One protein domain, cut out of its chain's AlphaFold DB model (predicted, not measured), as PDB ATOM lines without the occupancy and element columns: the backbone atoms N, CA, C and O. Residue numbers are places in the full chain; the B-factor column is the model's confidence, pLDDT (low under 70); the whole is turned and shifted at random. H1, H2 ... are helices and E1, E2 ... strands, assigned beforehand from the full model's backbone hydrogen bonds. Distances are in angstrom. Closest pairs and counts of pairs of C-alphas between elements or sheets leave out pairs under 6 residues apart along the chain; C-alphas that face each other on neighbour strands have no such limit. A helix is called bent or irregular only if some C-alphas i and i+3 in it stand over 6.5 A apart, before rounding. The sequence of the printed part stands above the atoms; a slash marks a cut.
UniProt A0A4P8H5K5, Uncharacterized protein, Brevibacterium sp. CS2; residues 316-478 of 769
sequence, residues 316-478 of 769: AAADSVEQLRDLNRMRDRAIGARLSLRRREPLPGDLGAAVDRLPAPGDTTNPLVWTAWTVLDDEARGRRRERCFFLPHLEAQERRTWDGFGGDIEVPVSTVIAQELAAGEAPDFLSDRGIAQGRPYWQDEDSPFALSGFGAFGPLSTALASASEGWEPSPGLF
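This is residues 316 to 478 of the 769 residues of an uncharacterized protein of Brevibacterium sp. CS2 (UniProt A0A4P8H5K5). A helical body is built round H3, with the long H1 across one side and H2, H5 and H6 on another; a small lobe of the hairpin E1 and E2 with H4 beside it sits at the far end from H2. Residues 316 to 322 of H1 stick out. The 163 printed residues hold, in order, H1 H2 H3 E1 E2 H4 H5 H6, mostly helix, with one antiparallel sheet, E1 - E2. The whole is compact, with a radius of gyration of the C-alphas of 15.3 A and spans of 47 by 36 by 29 A.

H1, residues 316 to 342, begins at C-alpha 316 (118.467, 111.940, 114.529) and is 39.1 A long. H2 is residues 349 to 357, and H3, residues 367 to 380, is 20.2 A long. E1, residues 398 to 404, and E2, residues 407 to 413, precede H4, residues 415 to 423. H5, residues 448 to 455, is irregular: C-alphas 451 and 454 are 8.2 A apart. H6, residues 460 to 465, ends at C-alpha 465 (151.562, 113.262, 135.064).

H3 is the hub. It touches H1, closest C-alphas Ala 334 and Trp 370 at 4.9 A. H2 and H3 form a helical hairpin, closest C-alphas Leu 351 and Leu 376 at 7.1 A. H6 touches H2 about perpendicular, at 77 degrees, closest C-alphas Ala 354 and Ala 465 at 4.7 A. H3 touches H5, closest C-alphas Val 375 and Phe 454 at 6.9 A. In the hairpin E1 and E2, N 402 and O 409 are 2.8 A apart, within hydrogen-bond range. The closest C-alphas of E1 and H4, Arg 400 and Ala 418, are 7.2 A apart. Every O i to N i+4 pair is within range in H1, H4 and H6, against 4 of 5 in H2, 9 of 10 in H3 and 2 of 4 in H5.

The farthest C-alphas, Pro 346 and Ala 423, are 46.9 A apart. The printed part has no cut; the links H3 to E1 and H4 to H5 are long. Among the residues under pLDDT 70 are 316 to 324 and 402 to 409.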
ATOM      1  N   ALA A 316     117.274 111.169 114.174       34.88
ATOM      2  CA  ALA A 316     118.467 111.940 114.529       34.88
ATOM      3  C   ALA A 316     118.290 112.837 115.775       34.88
ATOM      4  O   ALA A 316     119.235 113.018 116.526       34.88
ATOM      5  N   ALA A 317     117.085 113.376 116.008       35.78
ATOM      6  CA  ALA A 317     116.771 114.152 117.208       35.78
ATOM      7  C   ALA A 317     116.507 113.293 118.464       35.78
ATOM      8  O   ALA A 317     116.682 113.783 119.568       35.78
ATOM      9  N   ALA A 318     116.050 112.038 118.328       36.78
ATOM     10  CA  ALA A 318     115.990 111.109 119.470       36.78
ATOM     11  C   ALA A 318     117.398 110.637 119.841       36.78
ATOM     12  O   ALA A 318     117.761 110.684 121.011       36.78
ATOM     13  N   ASP A 319     118.185 110.287 118.823       52.66
ATOM     14  CA  ASP A 319     119.571 109.856 118.968       52.66
ATOM     15  C   ASP A 319     120.410 110.967 119.638       52.66
ATOM     16  O   ASP A 319     121.228 110.682 120.505       52.66
ATOM     17  N   SER A 320     120.140 112.252 119.349       59.47
ATOM     18  CA  SER A 320     120.815 113.377 120.017       59.47
ATOM     19  C   SER A 320     120.388 113.610 121.474       59.47
ATOM     20  O   SER A 320     121.200 114.076 122.265       59.47
ATOM     21  N   VAL A 321     119.134 113.322 121.845       62.50
ATOM     22  CA  VAL A 321     118.646 113.486 123.233       62.50
ATOM     23  C   VAL A 321     119.245 112.411 124.135       62.50
ATOM     24  O   VAL A 321     119.740 112.710 125.218       62.50
ATOM     25  N   GLU A 322     119.214 111.158 123.683       65.75
ATOM     26  CA  GLU A 322     119.785 110.023 124.414       65.75
ATOM     27  C   GLU A 322     121.295 110.200 124.596       65.75
ATOM     28  O   GLU A 322     121.802 110.102 125.712       65.75
ATOM     29  N   GLN A 323     121.975 110.641 123.538       69.69
ATOM     30  CA  GLN A 323     123.390 110.974 123.585       69.69
ATOM     31  C   GLN A 323     123.719 112.103 124.576       69.69
ATOM     32  O   GLN A 323     124.689 111.986 125.322       69.69
ATOM     33  N   LEU A 324     122.935 113.187 124.633       69.50
ATOM     34  CA  LEU A 324     123.163 114.266 125.606       69.50
ATOM     35  C   LEU A 324     122.957 113.798 127.053       69.50
ATOM     36  O   LEU A 324     123.701 114.212 127.941       69.50
ATOM     37  N   ARG A 325     122.000 112.896 127.293       71.94
ATOM     38  CA  ARG A 325     121.788 112.289 128.615       71.94
ATOM     39  C   ARG A 325     122.936 111.365 129.010       71.94
ATOM     40  O   ARG A 325     123.352 111.392 130.166       71.94
ATOM     41  N   ASP A 326     123.475 110.590 128.074       73.38
ATOM     42  CA  ASP A 326     124.656 109.758 128.323       73.38
ATOM     43  C   ASP A 326     125.881 110.601 128.665       73.38
ATOM     44  O   ASP A 326     126.583 110.315 129.636       73.38
ATOM     45  N   LEU A 327     126.082 111.701 127.942       75.00
ATOM     46  CA  LEU A 327     127.115 112.682 128.252       75.00
ATOM     47  C   LEU A 327     126.917 113.315 129.639       75.00
ATOM     48  O   LEU A 327     127.885 113.431 130.390       75.00
ATOM     49  N   ASN A 328     125.681 113.641 130.034       79.06
ATOM     50  CA  ASN A 328     125.419 114.180 131.372       79.06
ATOM     51  C   ASN A 328     125.762 113.168 132.476       79.06
ATOM     52  O   ASN A 328     126.435 113.511 133.443       79.06
ATOM     53  N   ARG A 329     125.401 111.890 132.295       75.38
ATOM     54  CA  ARG A 329     125.772 110.818 133.239       75.38
ATOM     55  C   ARG A 329     127.287 110.691 133.401       75.38
ATOM     56  O   ARG A 329     127.765 110.375 134.489       75.38
ATOM     57  N   MET A 330     128.051 110.901 132.329       79.12
ATOM     58  CA  MET A 330     129.514 110.900 132.396       79.12
ATOM     59  C   MET A 330     130.033 112.073 133.237       79.12
ATOM     60  O   MET A 330     130.895 111.852 134.090       79.12
ATOM     61  N   ARG A 331     129.482 113.282 133.051       81.50
ATOM     62  CA  ARG A 331     129.795 114.470 133.866       81.50
ATOM     63  C   ARG A 331     129.517 114.217 135.350       81.50
ATOM     64  O   ARG A 331     130.401 114.450 136.171       81.50
ATOM     65  N   ASP A 332     128.355 113.668 135.692       73.50
ATOM     66  CA  ASP A 332     127.961 113.423 137.089       73.50
ATOM     67  C   ASP A 332     128.892 112.420 137.786       73.50
ATOM     68  O   ASP A 332     129.374 112.662 138.897       73.50
ATOM     69  N   ARG A 333     129.246 111.320 137.104       77.94
ATOM     70  CA  ARG A 333     130.226 110.352 137.628       77.94
ATOM     71  C   ARG A 333     131.600 110.981 137.831       77.94
ATOM     72  O   ARG A 333     132.280 110.652 138.799       77.94
ATOM     73  N   ALA A 334     132.009 111.877 136.939       80.50
ATOM     74  CA  ALA A 334     133.274 112.587 137.054       80.50
ATOM     75  C   ALA A 334     133.299 113.533 138.264       80.50
ATOM     76  O   ALA A 334     134.315 113.606 138.958       80.50
ATOM     77  N   ILE A 335     132.184 114.217 138.556       75.44
ATOM     78  CA  ILE A 335     132.023 115.043 139.765       75.44
ATOM     79  C   ILE A 335     132.184 114.175 141.017       75.44
ATOM     80  O   ILE A 335     133.011 114.493 141.875       75.44
ATOM     81  N   GLY A 336     131.466 113.049 141.091       75.69
ATOM     82  CA  GLY A 336     131.575 112.102 142.208       75.69
ATOM     83  C   GLY A 336     132.993 111.543 142.380       75.69
ATOM     84  O   GLY A 336     133.525 111.519 143.491       75.69
ATOM     85  N   ALA A 337     133.649 111.174 141.279       82.31
ATOM     86  CA  ALA A 337     135.023 110.678 141.278       82.31
ATOM     87  C   ALA A 337     136.025 111.728 141.789       82.31
ATOM     88  O   ALA A 337     136.864 111.426 142.639       82.31
ATOM     89  N   ARG A 338     135.901 112.989 141.353       87.75
ATOM     90  CA  ARG A 338     136.732 114.095 141.855       87.75
ATOM     91  C   ARG A 338     136.545 114.321 143.352       87.75
ATOM     92  O   ARG A 338     137.529 114.528 144.059       87.75
ATOM     93  N   LEU A 339     135.306 114.286 143.843       78.50
ATOM     94  CA  LEU A 339     135.021 114.419 145.274       78.50
ATOM     95  C   LEU A 339     135.640 113.266 146.072       78.50
ATOM     96  O   LEU A 339     136.273 113.511 147.098       78.50
ATOM     97  N   SER A 340     135.534 112.031 145.573       84.19
ATOM     98  CA  SER A 340     136.177 110.865 146.190       84.19
ATOM     99  C   SER A 340     137.704 110.982 146.225       84.19
ATOM    100  O   SER A 340     138.318 110.536 147.190       84.19
ATOM    101  N   LEU A 341     138.325 111.553 145.191       82.56
ATOM    102  CA  LEU A 341     139.775 111.751 145.121       82.56
ATOM    103  C   LEU A 341     140.252 112.858 146.068       82.56
ATOM    104  O   LEU A 341     141.229 112.653 146.781       82.56
ATOM    105  N   ARG A 342     139.525 113.980 146.152       82.56
ATOM    106  CA  ARG A 342     139.817 115.070 147.103       82.56
ATOM    107  C   ARG A 342     139.779 114.612 148.556       82.56
ATOM    108  O   ARG A 342     140.642 114.982 149.342       82.56
ATOM    109  N   ARG A 343     138.809 113.763 148.917       77.69
ATOM    110  CA  ARG A 343     138.709 113.192 150.274       77.69
ATOM    111  C   ARG A 343     139.902 112.307 150.653       77.69
ATOM    112  O   ARG A 343     140.096 112.041 151.830       77.69
ATOM    113  N   ARG A 344     140.683 111.842 149.675       76.62
ATOM    114  CA  ARG A 344     141.849 110.965 149.869       76.62
ATOM    115  C   ARG A 344     143.183 111.705 149.864       76.62
ATOM    116  O   ARG A 344     144.226 111.058 149.841       76.62
ATOM    117  N   GLU A 345     143.181 113.035 149.848       71.06
ATOM    118  CA  GLU A 345     144.425 113.794 149.893       71.06
ATOM    119  C   GLU A 345     145.187 113.548 151.216       71.06
ATOM    120  O   GLU A 345     144.577 113.531 152.287       71.06
ATOM    121  N   PRO A 346     146.523 113.368 151.173       73.19
ATOM    122  CA  PRO A 346     147.387 113.523 150.003       73.19
ATOM    123  C   PRO A 346     147.402 112.292 149.078       73.19
ATOM    124  O   PRO A 346     147.658 111.166 149.505       73.19
ATOM    125  N   LEU A 347     147.211 112.530 147.777       85.00
ATOM    126  CA  LEU A 347     147.339 111.504 146.740       85.00
ATOM    127  C   LEU A 347     148.827 111.262 146.409       85.00
ATOM    128  O   LEU A 347     149.568 112.224 146.188       85.00
ATOM    129  N   PRO A 348     149.300 110.006 146.358       81.62
ATOM    130  CA  PRO A 348     150.712 109.716 146.134       81.62
ATOM    131  C   PRO A 348     151.127 109.839 144.657       81.62
ATOM    132  O   PRO A 348     150.422 109.384 143.756       81.62
ATOM    133  N   GLY A 349     152.335 110.367 144.424       87.38
ATOM    134  CA  GLY A 349     153.070 110.249 143.155       87.38
ATOM    135  C   GLY A 349     152.337 110.791 141.922       87.38
ATOM    136  O   GLY A 349     151.779 111.888 141.951       87.38
ATOM    137  N   ASP A 350     152.350 110.005 140.841       86.75
ATOM    138  CA  ASP A 350     151.741 110.343 139.546       86.75
ATOM    139  C   ASP A 350     150.234 110.615 139.644       86.75
ATOM    140  O   ASP A 350     149.699 111.398 138.866       86.75
ATOM    141  N   LEU A 351     149.537 110.004 140.608       89.88
ATOM    142  CA  LEU A 351     148.092 110.164 140.761       89.88
ATOM    143  C   LEU A 351     147.726 111.581 141.228       89.88
ATOM    144  O   LEU A 351     146.795 112.178 140.692       89.88
ATOM    145  N   GLY A 352     148.486 112.142 142.175       88.69
ATOM    146  CA  GLY A 352     148.319 113.537 142.596       88.69
ATOM    147  C   GLY A 352     148.631 114.508 141.455       88.69
ATOM    148  O   GLY A 352     147.811 115.360 141.124       88.69
ATOM    149  N   ALA A 353     149.759 114.296 140.769       88.19
ATOM    150  CA  ALA A 353     150.140 115.108 139.614       88.19
ATOM    151  C   ALA A 353     149.110 115.040 138.470       88.19
ATOM    152  O   ALA A 353     148.870 116.045 137.812       88.19
ATOM    153  N   ALA A 354     148.485 113.886 138.229       89.12
ATOM    154  CA  ALA A 354     147.458 113.720 137.204       89.12
ATOM    155  C   ALA A 354     146.163 114.479 137.521       89.12
ATOM    156  O   ALA A 354     145.565 115.071 136.622       89.12
ATOM    157  N   VAL A 355     145.741 114.475 138.790       91.69
ATOM    158  CA  VAL A 355     144.551 115.199 139.267       91.69
ATOM    159  C   VAL A 355     144.705 116.705 139.060       91.69
ATOM    160  O   VAL A 355     143.758 117.350 138.610       91.69
ATOM    161  N   ASP A 356     145.905 117.247 139.280       89.44
ATOM    162  CA  ASP A 356     146.206 118.672 139.083       89.44
ATOM    163  C   ASP A 356     146.203 119.109 137.606       89.44
ATOM    164  O   ASP A 356     146.096 120.299 137.308       89.44
ATOM    165  N   ARG A 357     146.309 118.164 136.660       88.25
ATOM    166  CA  ARG A 357     146.302 118.446 135.211       88.25
ATOM    167  C   ARG A 357     144.908 118.484 134.596       88.25
ATOM    168  O   ARG A 357     144.768 118.949 133.465       88.25
ATOM    169  N   LEU A 358     143.890 117.965 135.279       92.50
ATOM    170  CA  LEU A 358     142.535 117.914 134.738       92.50
ATOM    171  C   LEU A 358     141.704 119.107 135.222       92.50
ATOM    172  O   LEU A 358     141.672 119.392 136.422       92.50
ATOM    173  N   PRO A 359     140.950 119.772 134.327       92.06
ATOM    174  CA  PRO A 359     139.980 120.756 134.764       92.06
ATOM    175  C   PRO A 359     138.882 120.077 135.586       92.06
ATOM    176  O   PRO A 359     138.611 118.873 135.468       92.06
ATOM    177  N   ALA A 360     138.219 120.872 136.424       88.94
ATOM    178  CA  ALA A 360     137.042 120.424 137.144       88.94
ATOM    179  C   ALA A 360     135.996 119.857 136.165       88.94
ATOM    180  O   ALA A 360     135.740 120.477 135.134       88.94
ATOM    181  N   PRO A 361     135.315 118.746 136.502       86.31
ATOM    182  CA  PRO A 361     134.258 118.187 135.663       86.31
ATOM    183  C   PRO A 361     133.143 119.185 135.324       86.31
ATOM    184  O   PRO A 361     132.560 119.106 134.249       86.31
ATOM    185  N   GLY A 362     132.849 120.112 136.243       81.56
ATOM    186  CA  GLY A 362     131.841 121.157 136.061       81.56
ATOM    187  C   GLY A 362     132.264 122.288 135.121       81.56
ATOM    188  O   GLY A 362     131.387 122.906 134.525       81.56
ATOM    189  N   ASP A 363     133.571 122.502 134.941       85.81
ATOM    190  CA  ASP A 363     134.139 123.624 134.177       85.81
ATOM    191  C   ASP A 363     134.482 123.233 132.729       85.81
ATOM    192  O   ASP A 363     134.950 124.056 131.945       85.81
ATOM    193  N   THR A 364     134.264 121.971 132.356       86.56
ATOM    194  CA  THR A 364     134.560 121.431 131.025       86.56
ATOM    195  C   THR A 364     133.353 120.713 130.439       86.56
ATOM    196  O   THR A 364     132.518 120.168 131.159       86.56
ATOM    197  N   THR A 365     133.289 120.675 129.112       82.38
ATOM    198  CA  THR A 365     132.271 119.946 128.346       82.38
ATOM    199  C   THR A 365     132.885 118.754 127.606       82.38
ATOM    200  O   THR A 365     132.265 118.184 126.708       82.38
ATOM    201  N   ASN A 366     134.131 118.394 127.949       87.06
ATOM    202  CA  ASN A 366     134.900 117.348 127.291       87.06
ATOM    203  C   ASN A 366     134.621 115.964 127.920       87.06
ATOM    204  O   ASN A 366     135.060 115.696 129.045       87.06
ATOM    205  N   PRO A 367     133.990 115.028 127.182       86.38
ATOM    206  CA  PRO A 367     133.670 113.691 127.688       86.38
ATOM    207  C   PRO A 367     134.901 112.834 128.019       86.38
ATOM    208  O   PRO A 367     134.821 111.921 128.848       86.38
ATOM    209  N   LEU A 368     136.052 113.130 127.408       91.06
ATOM    210  CA  LEU A 368     137.327 112.483 127.722       91.06
ATOM    211  C   LEU A 368     137.802 112.866 129.120       91.06
ATOM    212  O   LEU A 368     138.221 111.993 129.876       91.06
ATOM    213  N   VAL A 369     137.661 114.141 129.497       94.56
ATOM    214  CA  VAL A 369     138.002 114.610 130.847       94.56
ATOM    215  C   VAL A 369     137.069 113.987 131.879       94.56
ATOM    216  O   VAL A 369     137.528 113.511 132.914       94.56
ATOM    217  N   TRP A 370     135.766 113.922 131.595       91.88
ATOM    218  CA  TRP A 370     134.820 113.272 132.501       91.88
ATOM    219  C   TRP A 370     135.161 111.793 132.721       91.88
ATOM    220  O   TRP A 370     135.206 111.316 133.855       91.88
ATOM    221  N   THR A 371     135.494 111.076 131.648       94.69
ATOM    222  CA  THR A 371     135.936 109.680 131.758       94.69
ATOM    223  C   THR A 371     137.244 109.568 132.542       94.69
ATOM    224  O   THR A 371     137.368 108.687 133.393       94.69
ATOM    225  N   ALA A 372     138.190 110.484 132.324       94.00
ATOM    226  CA  ALA A 372     139.487 110.489 132.994       94.00
ATOM    227  C   ALA A 372     139.355 110.553 134.518       94.00
ATOM    228  O   ALA A 372     139.987 109.760 135.211       94.00
ATOM    229  N   TRP A 373     138.470 111.406 135.042       93.44
ATOM    230  CA  TRP A 373     138.194 111.476 136.480       93.44
ATOM    231  C   TRP A 373     137.744 110.133 137.059       93.44
ATOM    232  O   TRP A 373     138.235 109.720 138.108       93.44
ATOM    233  N   THR A 374     136.858 109.418 136.361       92.75
ATOM    234  CA  THR A 374     136.385 108.101 136.820       92.75
ATOM    235  C   THR A 374     137.473 107.031 136.779       92.75
ATOM    236  O   THR A 374     137.512 106.168 137.652       92.75
ATOM    237  N   VAL A 375     138.382 107.103 135.802       92.25
ATOM    238  CA  VAL A 375     139.511 106.173 135.684       92.25
ATOM    239  C   VAL A 375     140.552 106.441 136.770       92.25
ATOM    240  O   VAL A 375     141.000 105.499 137.414       92.25
ATOM    241  N   LEU A 376     140.883 107.706 137.047       91.38
ATOM    242  CA  LEU A 376     141.809 108.066 138.127       91.38
ATOM    243  C   LEU A 376     141.290 107.636 139.505       91.38
ATOM    244  O   LEU A 376     142.061 107.177 140.342       91.38
ATOM    245  N   ASP A 377     139.985 107.745 139.749       92.12
ATOM    246  CA  ASP A 377     139.379 107.280 141.001       92.12
ATOM    247  C   ASP A 377     139.407 105.747 141.129       92.12
ATOM    248  O   ASP A 377     139.664 105.214 142.210       92.12
ATOM    249  N   ASP A 378     139.226 105.011 140.031       89.62
ATOM    250  CA  ASP A 378     139.407 103.555 140.033       89.62
ATOM    251  C   ASP A 378     140.871 103.146 140.258       89.62
ATOM    252  O   ASP A 378     141.125 102.227 141.046       89.62
ATOM    253  N   GLU A 379     141.829 103.848 139.642       89.38
ATOM    254  CA  GLU A 379     143.266 103.660 139.885       89.38
ATOM    255  C   GLU A 379     143.616 103.916 141.355       89.38
ATOM    256  O   GLU A 379     144.300 103.102 141.977       89.38
ATOM    257  N   ALA A 380     143.066 104.979 141.950       88.19
ATOM    258  CA  ALA A 380     143.239 105.297 143.366       88.19
ATOM    259  C   ALA A 380     142.672 104.213 144.295       88.19
ATOM    260  O   ALA A 380     143.215 103.969 145.371       88.19
ATOM    261  N   ARG A 381     141.586 103.541 143.886       84.69
ATOM    262  CA  ARG A 381     140.993 102.403 144.611       84.69
ATOM    263  C   ARG A 381     141.705 101.073 144.354       84.69
ATOM    264  O   ARG A 381     141.283 100.058 144.903       84.69
ATOM    265  N   GLY A 382     142.718 101.037 143.488       79.44
ATOM    266  CA  GLY A 382     143.362  99.796 143.056       79.44
ATOM    267  C   GLY A 382     142.413  98.842 142.319       79.44
ATOM    268  O   GLY A 382     142.665  97.635 142.262       79.44
ATOM    269  N   ARG A 383     141.304  99.351 141.765       75.31
ATOM    270  CA  ARG A 383     140.332  98.539 141.028       75.31
ATOM    271  C   ARG A 383     140.928  98.167 139.674       75.31
ATOM    272  O   ARG A 383     141.178  99.023 138.839       75.31
ATOM    273  N   ARG A 384     141.110  96.868 139.431       60.31
ATOM    274  CA  ARG A 384     141.649  96.333 138.164       60.31
ATOM    275  C   ARG A 384     140.575  96.087 137.101       60.31
ATOM    276  O   ARG A 384     140.659  95.109 136.363       60.31
ATOM    277  N   ARG A 385     139.522  96.906 137.056       67.31
ATOM    278  CA  ARG A 385     138.490  96.751 136.023       67.31
ATOM    279  C   ARG A 385     139.043  97.288 134.707       67.31
ATOM    280  O   ARG A 385     139.305  98.481 134.598       67.31
ATOM    281  N   GLU A 386     139.247  96.404 133.731       76.50
ATOM    282  CA  GLU A 386     139.658  96.825 132.393       76.50
ATOM    283  C   GLU A 386     138.513  97.596 131.724       76.50
ATOM    284  O   GLU A 386     137.351  97.183 131.748       76.50
ATOM    285  N   ARG A 387     138.838  98.755 131.155       83.50
ATOM    286  CA  ARG A 387     137.891  99.652 130.487       83.50
ATOM    287  C   ARG A 387     137.872  99.347 128.994       83.50
ATOM    288  O   ARG A 387     138.888  98.948 128.428       83.50
ATOM    289  N   CYS A 388     136.723  99.519 128.347       88.06
ATOM    290  CA  CYS A 388     136.624  99.312 126.905       88.06
ATOM    291  C   CYS A 388     137.461 100.365 126.164       88.06
ATOM    292  O   CYS A 388     137.255 101.561 126.344       88.06
ATOM    293  N   PHE A 389     138.376  99.933 125.296       85.44
ATOM    294  CA  PHE A 389     139.282 100.822 124.569       85.44
ATOM    295  C   PHE A 389     138.533 101.858 123.716       85.44
ATOM    296  O   PHE A 389     138.865 103.042 123.749       85.44
ATOM    297  N   PHE A 390     137.495 101.432 122.991       83.38
ATOM    298  CA  PHE A 390     136.737 102.313 122.099       83.38
ATOM    299  C   PHE A 390     135.774 103.234 122.868       83.38
ATOM    300  O   PHE A 390     135.646 104.417 122.547       83.38
ATOM    301  N   LEU A 391     135.140 102.710 123.923       89.12
ATOM    302  CA  LEU A 391     134.171 103.411 124.771       89.12
ATOM    303  C   LEU A 391     134.577 103.288 126.253       89.12
ATOM    304  O   LEU A 391     133.966 102.515 126.990       89.12
ATOM    305  N   PRO A 392     135.575 104.053 126.728       85.81
ATOM    306  CA  PRO A 392     136.175 103.874 128.060       85.81
ATOM    307  C   PRO A 392     135.242 104.198 129.232       85.81
ATOM    308  O   PRO A 392     135.515 103.850 130.377       85.81
ATOM    309  N   HIS A 393     134.083 104.800 128.973       84.69
ATOM    310  CA  HIS A 393     133.027 104.917 129.977       84.69
ATOM    311  C   HIS A 393     132.328 103.575 130.283       84.69
ATOM    312  O   HIS A 393     131.579 103.503 131.259       84.69
ATOM    313  N   LEU A 394     132.573 102.529 129.484       86.81
ATOM    314  CA  LEU A 394     132.077 101.163 129.662       86.81
ATOM    315  C   LEU A 394     133.178 100.225 130.173       86.81
ATOM    316  O   LEU A 394     134.368 100.415 129.910       86.81
ATOM    317  N   GLU A 395     132.760  99.163 130.855       87.94
ATOM    318  CA  GLU A 395     133.644  98.070 131.262       87.94
ATOM    319  C   GLU A 395     133.931  97.131 130.078       87.94
ATOM    320  O   GLU A 395     133.055  96.854 129.248       87.94
ATOM    321  N   ALA A 396     135.167  96.643 129.993       86.50
ATOM    322  CA  ALA A 396     135.538  95.595 129.058       86.50
ATOM    323  C   ALA A 396     135.168  94.219 129.618       86.50
ATOM    324  O   ALA A 396     135.274  93.971 130.817       86.50
ATOM    325  N   GLN A 397     134.740  93.325 128.731       88.56
ATOM    326  CA  GLN A 397     134.349  91.953 129.074       88.56
ATOM    327  C   GLN A 397     135.250  90.919 128.394       88.56
ATOM    328  O   GLN A 397     135.395  89.800 128.878       88.56
ATOM    329  N   GLU A 398     135.881  91.290 127.280       88.62
ATOM    330  CA  GLU A 398     136.832  90.446 126.564       88.62
ATOM    331  C   GLU A 398     137.891  91.301 125.858       88.62
ATOM    332  O   GLU A 398     137.767  92.523 125.778       88.62
ATOM    333  N   ARG A 399     138.947  90.666 125.340       85.94
ATOM    334  CA  ARG A 399     139.952  91.321 124.494       85.94
ATOM    335  C   ARG A 399     139.794  90.857 123.052       85.94
ATOM    336  O   ARG A 399     139.465  89.699 122.792       85.94
ATOM    337  N   ARG A 400     140.003  91.769 122.104       78.50
ATOM    338  CA  ARG A 400     139.913  91.494 120.667       78.50
ATOM    339  C   ARG A 400     141.113  92.065 119.941       78.50
ATOM    340  O   ARG A 400     141.566  93.169 120.233       78.50
ATOM    341  N   THR A 401     141.590  91.310 118.960       70.81
ATOM    342  CA  THR A 401     142.538  91.817 117.974       70.81
ATOM    343  C   THR A 401     141.821  92.794 117.051       70.81
ATOM    344  O   THR A 401     140.764  92.477 116.503       70.81
ATOM    345  N   TRP A 402     142.400  93.973 116.888       69.44
ATOM    346  CA  TRP A 402     141.917  95.035 116.024       69.44
ATOM    347  C   TRP A 402     143.082  95.572 115.190       69.44
ATOM    348  O   TRP A 402     144.144  95.872 115.733       69.44
ATOM    349  N   ASP A 403     142.878  95.694 113.877       62.91
ATOM    350  CA  ASP A 403     143.838  96.325 112.964       62.91
ATOM    351  C   ASP A 403     143.706  97.850 113.072       62.91
ATOM    352  O   ASP A 403     142.968  98.511 112.332       62.91
ATOM    353  N   GLY A 404     144.370  98.396 114.085       53.91
ATOM    354  CA  GLY A 404     144.445  99.817 114.376       53.91
ATOM    355  C   GLY A 404     145.898 100.263 114.398       53.91
ATOM    356  O   GLY A 404     146.754  99.549 114.902       53.91
ATOM    357  N   PHE A 405     146.195 101.455 113.873       53.81
ATOM    358  CA  PHE A 405     147.563 102.011 113.796       53.81
ATOM    359  C   PHE A 405     148.518 101.315 112.809       53.81
ATOM    360  O   PHE A 405     149.734 101.487 112.889       53.81
ATOM    361  N   GLY A 406     147.985 100.581 111.827       45.59
ATOM    362  CA  GLY A 406     148.790  99.929 110.788       45.59
ATOM    363  C   GLY A 406     149.346  98.560 111.192       45.59
ATOM    364  O   GLY A 406     150.325  98.110 110.589       45.59
ATOM    365  N   GLY A 407     148.735  97.914 112.192       51.31
ATOM    366  CA  GLY A 407     149.005  96.540 112.598       51.31
ATOM    367  C   GLY A 407     147.956  95.992 113.574       51.31
ATOM    368  O   GLY A 407     147.173  96.734 114.159       51.31
ATOM    369  N   ASP A 408     147.976  94.673 113.767       64.44
ATOM    370  CA  ASP A 408     147.081  93.976 114.691       64.44
ATOM    371  C   ASP A 408     147.478  94.253 116.151       64.44
ATOM    372  O   ASP A 408     148.542  93.824 116.610       64.44
ATOM    373  N   ILE A 409     146.609  94.937 116.899       65.88
ATOM    374  CA  ILE A 409     146.765  95.189 118.336       65.88
ATOM    375  C   ILE A 409     145.631  94.545 119.132       65.88
ATOM    376  O   ILE A 409     144.485  94.502 118.692       65.88
ATOM    377  N   GLU A 410     145.938  94.025 120.319       78.94
ATOM    378  CA  GLU A 410     144.935  93.422 121.198       78.94
ATOM    379  C   GLU A 410     144.435  94.434 122.231       78.94
ATOM    380  O   GLU A 410     145.169  94.849 123.134       78.94
ATOM    381  N   VAL A 411     143.159  94.800 122.121       80.12
ATOM    382  CA  VAL A 411     142.527  95.818 122.964       80.12
ATOM    383  C   VAL A 411     141.357  95.239 123.768       80.12
ATOM    384  O   VAL A 411     140.641  94.365 123.268       80.12
ATOM    385  N   PRO A 412     141.142  95.699 125.013       88.75
ATOM    386  CA  PRO A 412     139.970  95.333 125.801       88.75
ATOM    387  C   PRO A 412     138.708  95.979 125.211       88.75
ATOM    388  O   PRO A 412     138.704  97.163 124.873       88.75
ATOM    389  N   VAL A 413     137.626  95.216 125.073       82.19
ATOM    390  CA  VAL A 413     136.367  95.655 124.455       82.19
ATOM    391  C   VAL A 413     135.150  95.248 125.285       82.19
ATOM    392  O   VAL A 413     135.145  94.237 125.990       82.19
ATOM    393  N   SER A 414     134.089  96.053 125.210       85.75
ATOM    394  CA  SER A 414     132.782  95.709 125.773       85.75
ATOM    395  C   SER A 414     132.050  94.702 124.879       85.75
ATOM    396  O   SER A 414     132.373  94.546 123.701       85.75
ATOM    397  N   THR A 415     131.010  94.057 125.414       83.31
ATOM    398  CA  THR A 415     130.173  93.103 124.664       83.31
ATOM    399  C   THR A 415     129.561  93.713 123.399       83.31
ATOM    400  O   THR A 415     129.411  93.018 122.398       83.31
ATOM    401  N   VAL A 416     129.221  95.005 123.426       76.81
ATOM    402  CA  VAL A 416     128.645  95.719 122.274       76.81
ATOM    403  C   VAL A 416     129.686  95.861 121.160       76.81
ATOM    404  O   VAL A 416     129.465  95.396 120.047       76.81
ATOM    405  N   ILE A 417     130.873  96.376 121.493       78.69
ATOM    406  CA  ILE A 417     131.976  96.546 120.535       78.69
ATOM    407  C   ILE A 417     132.452  95.193 119.987       78.69
ATOM    408  O   ILE A 417     132.757  95.059 118.805       78.69
ATOM    409  N   ALA A 418     132.479  94.156 120.824       76.06
ATOM    410  CA  ALA A 418     132.787  92.798 120.391       76.06
ATOM    411  C   ALA A 418     131.818  92.277 119.315       76.06
ATOM    412  O   ALA A 418     132.250  91.620 118.365       76.06
ATOM    413  N   GLN A 419     130.520  92.563 119.453       75.12
ATOM    414  CA  GLN A 419     129.502  92.179 118.473       75.12
ATOM    415  C   GLN A 419     129.655  92.955 117.163       75.12
ATOM    416  O   GLN A 419     129.577  92.344 116.098       75.12
ATOM    417  N   GLU A 420     129.932  94.258 117.231       72.69
ATOM    418  CA  GLU A 420     130.180  95.109 116.058       72.69
ATOM    419  C   GLU A 420     131.400  94.622 115.268       72.69
ATOM    420  O   GLU A 420     131.311  94.365 114.066       72.69
ATOM    421  N   LEU A 421     132.516  94.372 115.960       70.94
ATOM    422  CA  LEU A 421     133.727  93.828 115.348       70.94
ATOM    423  C   LEU A 421     133.486  92.433 114.745       70.94
ATOM    424  O   LEU A 421     133.964  92.147 113.648       70.94
ATOM    425  N   ALA A 422     132.713  91.570 115.415       74.06
ATOM    426  CA  ALA A 422     132.358  90.248 114.893       74.06
ATOM    427  C   ALA A 422     131.429  90.313 113.666       74.06
ATOM    428  O   ALA A 422     131.494  89.435 112.802       74.06
ATOM    429  N   ALA A 423     130.588  91.344 113.573       72.06
ATOM    430  CA  ALA A 423     129.731  91.621 112.422       72.06
ATOM    431  C   ALA A 423     130.472  92.322 111.265       72.06
ATOM    432  O   ALA A 423     129.929  92.418 110.162       72.06
ATOM    433  N   GLY A 424     131.713  92.772 111.485       69.62
ATOM    434  CA  GLY A 424     132.493  93.547 110.516       69.62
ATOM    435  C   GLY A 424     132.037  95.004 110.395       69.62
ATOM    436  O   GLY A 424     132.266  95.632 109.360       69.62
ATOM    437  N   GLU A 425     131.364  95.527 111.419       71.94
ATOM    438  CA  GLU A 425     130.925  96.919 111.507       71.94
ATOM    439  C   GLU A 425     132.034  97.807 112.101       71.94
ATOM    440  O   GLU A 425     132.958  97.328 112.763       71.94
ATOM    441  N   ALA A 426     131.982  99.111 111.812       70.06
ATOM    442  CA  ALA A 426     132.923 100.068 112.391       70.06
ATOM    443  C   ALA A 426     132.499 100.371 113.837       70.06
ATOM    444  O   ALA A 426     131.348 100.765 114.019       70.06
ATOM    445  N   PRO A 427     133.393 100.211 114.829       73.19
ATOM    446  CA  PRO A 427     133.016 100.344 116.226       73.19
ATOM    447  C   PRO A 427     132.717 101.793 116.608       73.19
ATOM    448  O   PRO A 427     133.423 102.718 116.182       73.19
ATOM    449  N   ASP A 428     131.718 101.976 117.465       79.50
ATOM    450  CA  ASP A 428     131.462 103.267 118.101       79.50
ATOM    451  C   ASP A 428     132.632 103.675 119.007       79.50
ATOM    452  O   ASP A 428     133.322 102.839 119.590       79.50
ATOM    453  N   PHE A 429     132.876 104.983 119.133       79.31
ATOM    454  CA  PHE A 429     134.064 105.504 119.814       79.31
ATOM    455  C   PHE A 429     133.794 106.733 120.676       79.31
ATOM    456  O   PHE A 429     132.866 107.488 120.416       79.31
ATOM    457  N   LEU A 430     134.638 106.988 121.673       82.88
ATOM    458  CA  LEU A 430     134.603 108.239 122.428       82.88
ATOM    459  C   LEU A 430     135.558 109.286 121.827       82.88
ATOM    460  O   LEU A 430     136.674 108.972 121.406       82.88
ATOM    461  N   SER A 431     135.132 110.545 121.825       83.69
ATOM    462  CA  SER A 431     135.959 111.704 121.482       83.69
ATOM    463  C   SER A 431     135.706 112.883 122.422       83.69
ATOM    464  O   SER A 431     134.821 112.842 123.281       83.69
ATOM    465  N   ASP A 432     136.449 113.967 122.207       77.81
ATOM    466  CA  ASP A 432     136.207 115.269 122.830       77.81
ATOM    467  C   ASP A 432     134.854 115.886 122.437       77.81
ATOM    468  O   ASP A 432     134.351 116.760 123.137       77.81
ATOM    469  N   ARG A 433     134.231 115.400 121.356       75.31
ATOM    470  CA  ARG A 433     132.902 115.816 120.888       75.31
ATOM    471  C   ARG A 433     131.779 114.842 121.244       75.31
ATOM    472  O   ARG A 433     130.632 115.114 120.918       75.31
ATOM    473  N   GLY A 434     132.073 113.723 121.905       75.44
ATOM    474  CA  GLY A 434     131.073 112.749 122.354       75.44
ATOM    475  C   GLY A 434     131.156 111.382 121.678       75.44
ATOM    476  O   GLY A 434     132.170 111.015 121.088       75.44
ATOM    477  N   ILE A 435     130.092 110.588 121.829       77.06
ATOM    478  CA  ILE A 435     130.034 109.189 121.368       77.06
ATOM    479  C   ILE A 435     129.804 109.120 119.850       77.06
ATOM    480  O   ILE A 435     128.867 109.718 119.333       77.06
ATOM    481  N   ALA A 436     130.664 108.407 119.128       74.38
ATOM    482  CA  ALA A 436     130.668 108.271 117.671       74.38
ATOM    483  C   ALA A 436     130.677 109.616 116.909       74.38
ATOM    484  O   ALA A 436     130.286 109.700 115.743       74.38
ATOM    485  N   GLN A 437     131.127 110.690 117.564       71.12
ATOM    486  CA  GLN A 437     131.213 112.029 116.989       71.12
ATOM    487  C   GLN A 437     132.666 112.472 116.875       71.12
ATOM    488  O   GLN A 437     133.492 112.134 117.711       71.12
ATOM    489  N   GLY A 438     132.985 113.288 115.872       73.25
ATOM    490  CA  GLY A 438     134.328 113.852 115.732       73.25
ATOM    491  C   GLY A 438     135.394 112.801 115.415       73.25
ATOM    492  O   GLY A 438     135.151 111.860 114.659       73.25
ATOM    493  N   ARG A 439     136.601 113.012 115.945       73.25
ATOM    494  CA  ARG A 439     137.752 112.130 115.739       73.25
ATOM    495  C   ARG A 439     137.967 111.293 117.008       73.25
ATOM    496  O   ARG A 439     137.942 111.883 118.084       73.25
ATOM    497  N   PRO A 440     138.180 109.969 116.921       74.06
ATOM    498  CA  PRO A 440     138.419 109.151 118.106       74.06
ATOM    499  C   PRO A 440     139.611 109.654 118.915       74.06
ATOM    500  O   PRO A 440     140.614 110.073 118.330       74.06
ATOM    501  N   TYR A 441     139.524 109.564 120.244       78.50
ATOM    502  CA  TYR A 441     140.545 110.125 121.138       78.50
ATOM    503  C   TYR A 441     141.946 109.555 120.882       78.50
ATOM    504  O   TYR A 441     142.938 110.254 121.038       78.50
ATOM    505  N   TRP A 442     142.030 108.296 120.451       76.31
ATOM    506  CA  TRP A 442     143.293 107.599 120.225       76.31
ATOM    507  C   TRP A 442     144.001 107.994 118.927       76.31
ATOM    508  O   TRP A 442     145.080 107.489 118.646       76.31
ATOM    509  N   GLN A 443     143.406 108.865 118.108       74.44
ATOM    510  CA  GLN A 443     144.060 109.391 116.910       74.44
ATOM    511  C   GLN A 443     144.845 110.690 117.160       74.44
ATOM    512  O   GLN A 443     145.417 111.242 116.215       74.44
ATOM    513  N   ASP A 444     144.832 111.200 118.391       70.25
ATOM    514  CA  ASP A 444     145.651 112.327 118.828       70.25
ATOM    515  C   ASP A 444     146.905 111.799 119.539       70.25
ATOM    516  O   ASP A 444     146.883 111.531 120.738       70.25
ATOM    517  N   GLU A 445     147.971 111.564 118.772       63.91
ATOM    518  CA  GLU A 445     149.157 110.799 119.201       63.91
ATOM    519  C   GLU A 445     149.896 111.416 120.401       63.91
ATOM    520  O   GLU A 445     150.521 110.689 121.172       63.91
ATOM    521  N   ASP A 446     149.776 112.730 120.596       66.38
ATOM    522  CA  ASP A 446     150.427 113.461 121.688       66.38
ATOM    523  C   ASP A 446     149.540 113.576 122.945       66.38
ATOM    524  O   ASP A 446     149.955 114.131 123.967       66.38
ATOM    525  N   SER A 447     148.307 113.059 122.895       80.38
ATOM    526  CA  SER A 447     147.362 113.134 124.007       80.38
ATOM    527  C   SER A 447     147.625 112.043 125.056       80.38
ATOM    528  O   SER A 447     147.635 110.854 124.721       80.38
ATOM    529  N   PRO A 448     147.713 112.384 126.355       79.56
ATOM    530  CA  PRO A 448     147.760 111.415 127.456       79.56
ATOM    531  C   PRO A 448     146.620 110.386 127.429       79.56
ATOM    532  O   PRO A 448     146.795 109.237 127.847       79.56
ATOM    533  N   PHE A 449     145.449 110.774 126.909       85.00
ATOM    534  CA  PHE A 449     144.312 109.869 126.740       85.00
ATOM    535  C   PHE A 449     144.608 108.787 125.701       85.00
ATOM    536  O   PHE A 449     144.358 107.611 125.953       85.00
ATOM    537  N   ALA A 450     145.183 109.167 124.557       80.25
ATOM    538  CA  ALA A 450     145.578 108.235 123.505       80.25
ATOM    539  C   ALA A 450     146.714 107.315 123.964       80.25
ATOM    540  O   ALA A 450     146.633 106.103 123.775       80.25
ATOM    541  N   LEU A 451     147.729 107.884 124.621       77.12
ATOM    542  CA  LEU A 451     148.911 107.158 125.092       77.12
ATOM    543  C   LEU A 451     148.570 106.076 126.125       77.12
ATOM    544  O   LEU A 451     149.132 104.985 126.081       77.12
ATOM    545  N   SER A 452     147.640 106.359 127.039       80.56
ATOM    546  CA  SER A 452     147.181 105.379 128.034       80.56
ATOM    547  C   SER A 452     146.089 104.445 127.509       80.56
ATOM    548  O   SER A 452     145.899 103.355 128.052       80.56
ATOM    549  N   GLY A 453     145.322 104.871 126.500       78.81
ATOM    550  CA  GLY A 453     144.090 104.192 126.100       78.81
ATOM    551  C   GLY A 453     143.080 104.086 127.249       78.81
ATOM    552  O   GLY A 453     142.388 103.076 127.350       78.81
ATOM    553  N   PHE A 454     143.073 105.055 128.178       86.56
ATOM    554  CA  PHE A 454     142.303 105.011 129.435       86.56
ATOM    555  C   PHE A 454     142.537 103.740 130.275       86.56
ATOM    556  O   PHE A 454     141.606 103.192 130.866       86.56
ATOM    557  N   GLY A 455     143.779 103.254 130.323       78.69
ATOM    558  CA  GLY A 455     144.143 102.037 131.054       78.69
ATOM    559  C   GLY A 455     144.415 100.831 130.155       78.69
ATOM    560  O   GLY A 455     144.972  99.843 130.627       78.69
ATOM    561  N   ALA A 456     144.072 100.894 128.864       78.88
ATOM    562  CA  ALA A 456     144.296  99.787 127.931       78.88
ATOM    563  C   ALA A 456     145.787  99.518 127.647       78.88
ATOM    564  O   ALA A 456     146.164  98.363 127.434       78.88
ATOM    565  N   PHE A 457     146.623 100.562 127.653       76.81
ATOM    566  CA  PHE A 457     148.065 100.490 127.368       76.81
ATOM    567  C   PHE A 457     148.948 100.832 128.579       76.81
ATOM    568  O   PHE A 457     150.160 100.629 128.540       76.81
ATOM    569  N   GLY A 458     148.345 101.316 129.664       77.12
ATOM    570  CA  GLY A 458     149.012 101.666 130.916       77.12
ATOM    571  C   GLY A 458     148.169 102.638 131.749       77.12
ATOM    572  O   GLY A 458     147.163 103.138 131.242       77.12
ATOM    573  N   PRO A 459     148.556 102.913 133.010       85.62
ATOM    574  CA  PRO A 459     147.813 103.817 133.884       85.62
ATOM    575  C   PRO A 459     147.650 105.210 133.272       85.62
ATOM    576  O   PRO A 459     148.607 105.809 132.768       85.62
ATOM    577  N   LEU A 460     146.437 105.743 133.350       90.06
ATOM    578  CA  LEU A 460     146.116 107.093 132.916       90.06
ATOM    579  C   LEU A 460     146.824 108.135 133.789       90.06
ATOM    580  O   LEU A 460     147.274 109.153 133.260       90.06
ATOM    581  N   SER A 461     146.970 107.880 135.092       90.94
ATOM    582  CA  SER A 461     147.697 108.769 136.007       90.94
ATOM    583  C   SER A 461     149.129 109.042 135.553       90.94
ATOM    584  O   SER A 461     149.524 110.199 135.436       90.94
ATOM    585  N   THR A 462     149.888 108.007 135.196       89.00
ATOM    586  CA  THR A 462     151.256 108.168 134.683       89.00
ATOM    587  C   THR A 462     151.286 108.957 133.372       89.00
ATOM    588  O   THR A 462     152.108 109.862 133.221       89.00
ATOM    589  N   ALA A 463     150.370 108.680 132.435       86.38
ATOM    590  CA  ALA A 463     150.307 109.413 131.170       86.38
ATOM    591  C   ALA A 463     150.016 110.909 131.387       86.38
ATOM    592  O   ALA A 463     150.712 111.754 130.823       86.38
ATOM    593  N   LEU A 464     149.047 111.247 132.244       87.25
ATOM    594  CA  LEU A 464     148.695 112.633 132.576       87.25
ATOM    595  C   LEU A 464     149.805 113.353 133.349       87.25
ATOM    596  O   LEU A 464     150.118 114.499 133.033       87.25
ATOM    597  N   ALA A 465     150.443 112.691 134.316       88.62
ATOM    598  CA  ALA A 465     151.562 113.262 135.064       88.62
ATOM    599  C   ALA A 465     152.755 113.593 134.149       88.62
ATOM    600  O   ALA A 465     153.420 114.615 134.330       88.62
ATOM    601  N   SER A 466     152.991 112.755 133.134       84.81
ATOM    602  CA  SER A 466     154.054 112.934 132.138       84.81
ATOM    603  C   SER A 466     153.711 113.902 130.997       84.81
ATOM    604  O   SER A 466     154.564 114.168 130.148       84.81
ATOM    605  N   ALA A 467     152.488 114.442 130.964       84.56
ATOM    606  CA  ALA A 467     152.059 115.370 129.925       84.56
ATOM    607  C   ALA A 467     152.942 116.631 129.907       84.56
ATOM    608  O   ALA A 467     153.371 117.131 130.955       84.56
ATOM    609  N   SER A 468     153.193 117.181 128.713       84.75
ATOM    610  CA  SER A 468     154.011 118.396 128.565       84.75
ATOM    611  C   SER A 468     153.459 119.566 129.398       84.75
ATOM    612  O   SER A 468     152.264 119.629 129.678       84.75
ATOM    613  N   GLU A 469     154.323 120.482 129.842       76.94
ATOM    614  CA  GLU A 469     153.989 121.533 130.829       76.94
ATOM    615  C   GLU A 469     152.892 122.514 130.358       76.94
ATOM    616  O   GLU A 469     152.257 123.159 131.181       76.94
ATOM    617  N   GLY A 470     152.624 122.585 129.050       78.81
ATOM    618  CA  GLY A 470     151.537 123.380 128.461       78.81
ATOM    619  C   GLY A 470     150.406 122.550 127.850       78.81
ATOM    620  O   GLY A 470     149.635 123.085 127.057       78.81
ATOM    621  N   TRP A 471     150.343 121.247 128.131       86.50
ATOM    622  CA  TRP A 471     149.245 120.414 127.652       86.50
ATOM    623  C   TRP A 471     147.957 120.747 128.406       86.50
ATOM    624  O   TRP A 471     147.925 120.702 129.636       86.50
ATOM    625  N   GLU A 472     146.896 121.006 127.649       86.06
ATOM    626  CA  GLU A 472     145.536 121.155 128.148       86.06
ATOM    627  C   GLU A 472     144.602 120.247 127.337       86.06
ATOM    628  O   GLU A 472     144.797 120.083 126.125       86.06
ATOM    629  N   PRO A 473     143.583 119.644 127.969       84.50
ATOM    630  CA  PRO A 473     142.587 118.879 127.238       84.50
ATOM    631  C   PRO A 473     141.759 119.801 126.338       84.50
ATOM    632  O   PRO A 473     141.457 120.937 126.699       84.50
ATOM    633  N   SER A 474     141.328 119.289 125.181       84.00
ATOM    634  CA  SER A 474     140.445 120.023 124.268       84.00
ATOM    635  C   SER A 474     139.203 120.577 124.993       84.00
ATOM    636  O   SER A 474     138.680 119.909 125.889       84.00
ATOM    637  N   PRO A 475     138.673 121.746 124.585       69.31
ATOM    638  CA  PRO A 475     137.561 122.412 125.273       69.31
ATOM    639  C   PRO A 475     136.252 121.601 125.311       69.31
ATOM    640  O   PRO A 475     135.427 121.834 126.189       69.31
ATOM    641  N   GLY A 476     136.100 120.594 124.444       76.88
ATOM    642  CA  GLY A 476     134.985 119.648 124.471       76.88
ATOM    643  C   GLY A 476     133.921 119.923 123.411       76.88
ATOM    644  O   GLY A 476     134.187 120.558 122.387       76.88
ATOM    645  N   LEU A 477     132.715 119.399 123.639       73.62
ATOM    646  CA  LEU A 477     131.606 119.456 122.683       73.62
ATOM    647  C   LEU A 477     130.942 120.844 122.613       73.62
ATOM    648  O   LEU A 477     130.447 121.224 121.553       73.62
ATOM    649  N   PHE A 478     130.945 121.587 123.720       76.19
ATOM    650  CA  PHE A 478     130.300 122.897 123.858       76.19
ATOM    651  C   PHE A 478     131.316 123.957 124.287       76.19
ATOM    652  O   PHE A 478     132.247 123.647 125.031       76.19
TER     653      PHE A 478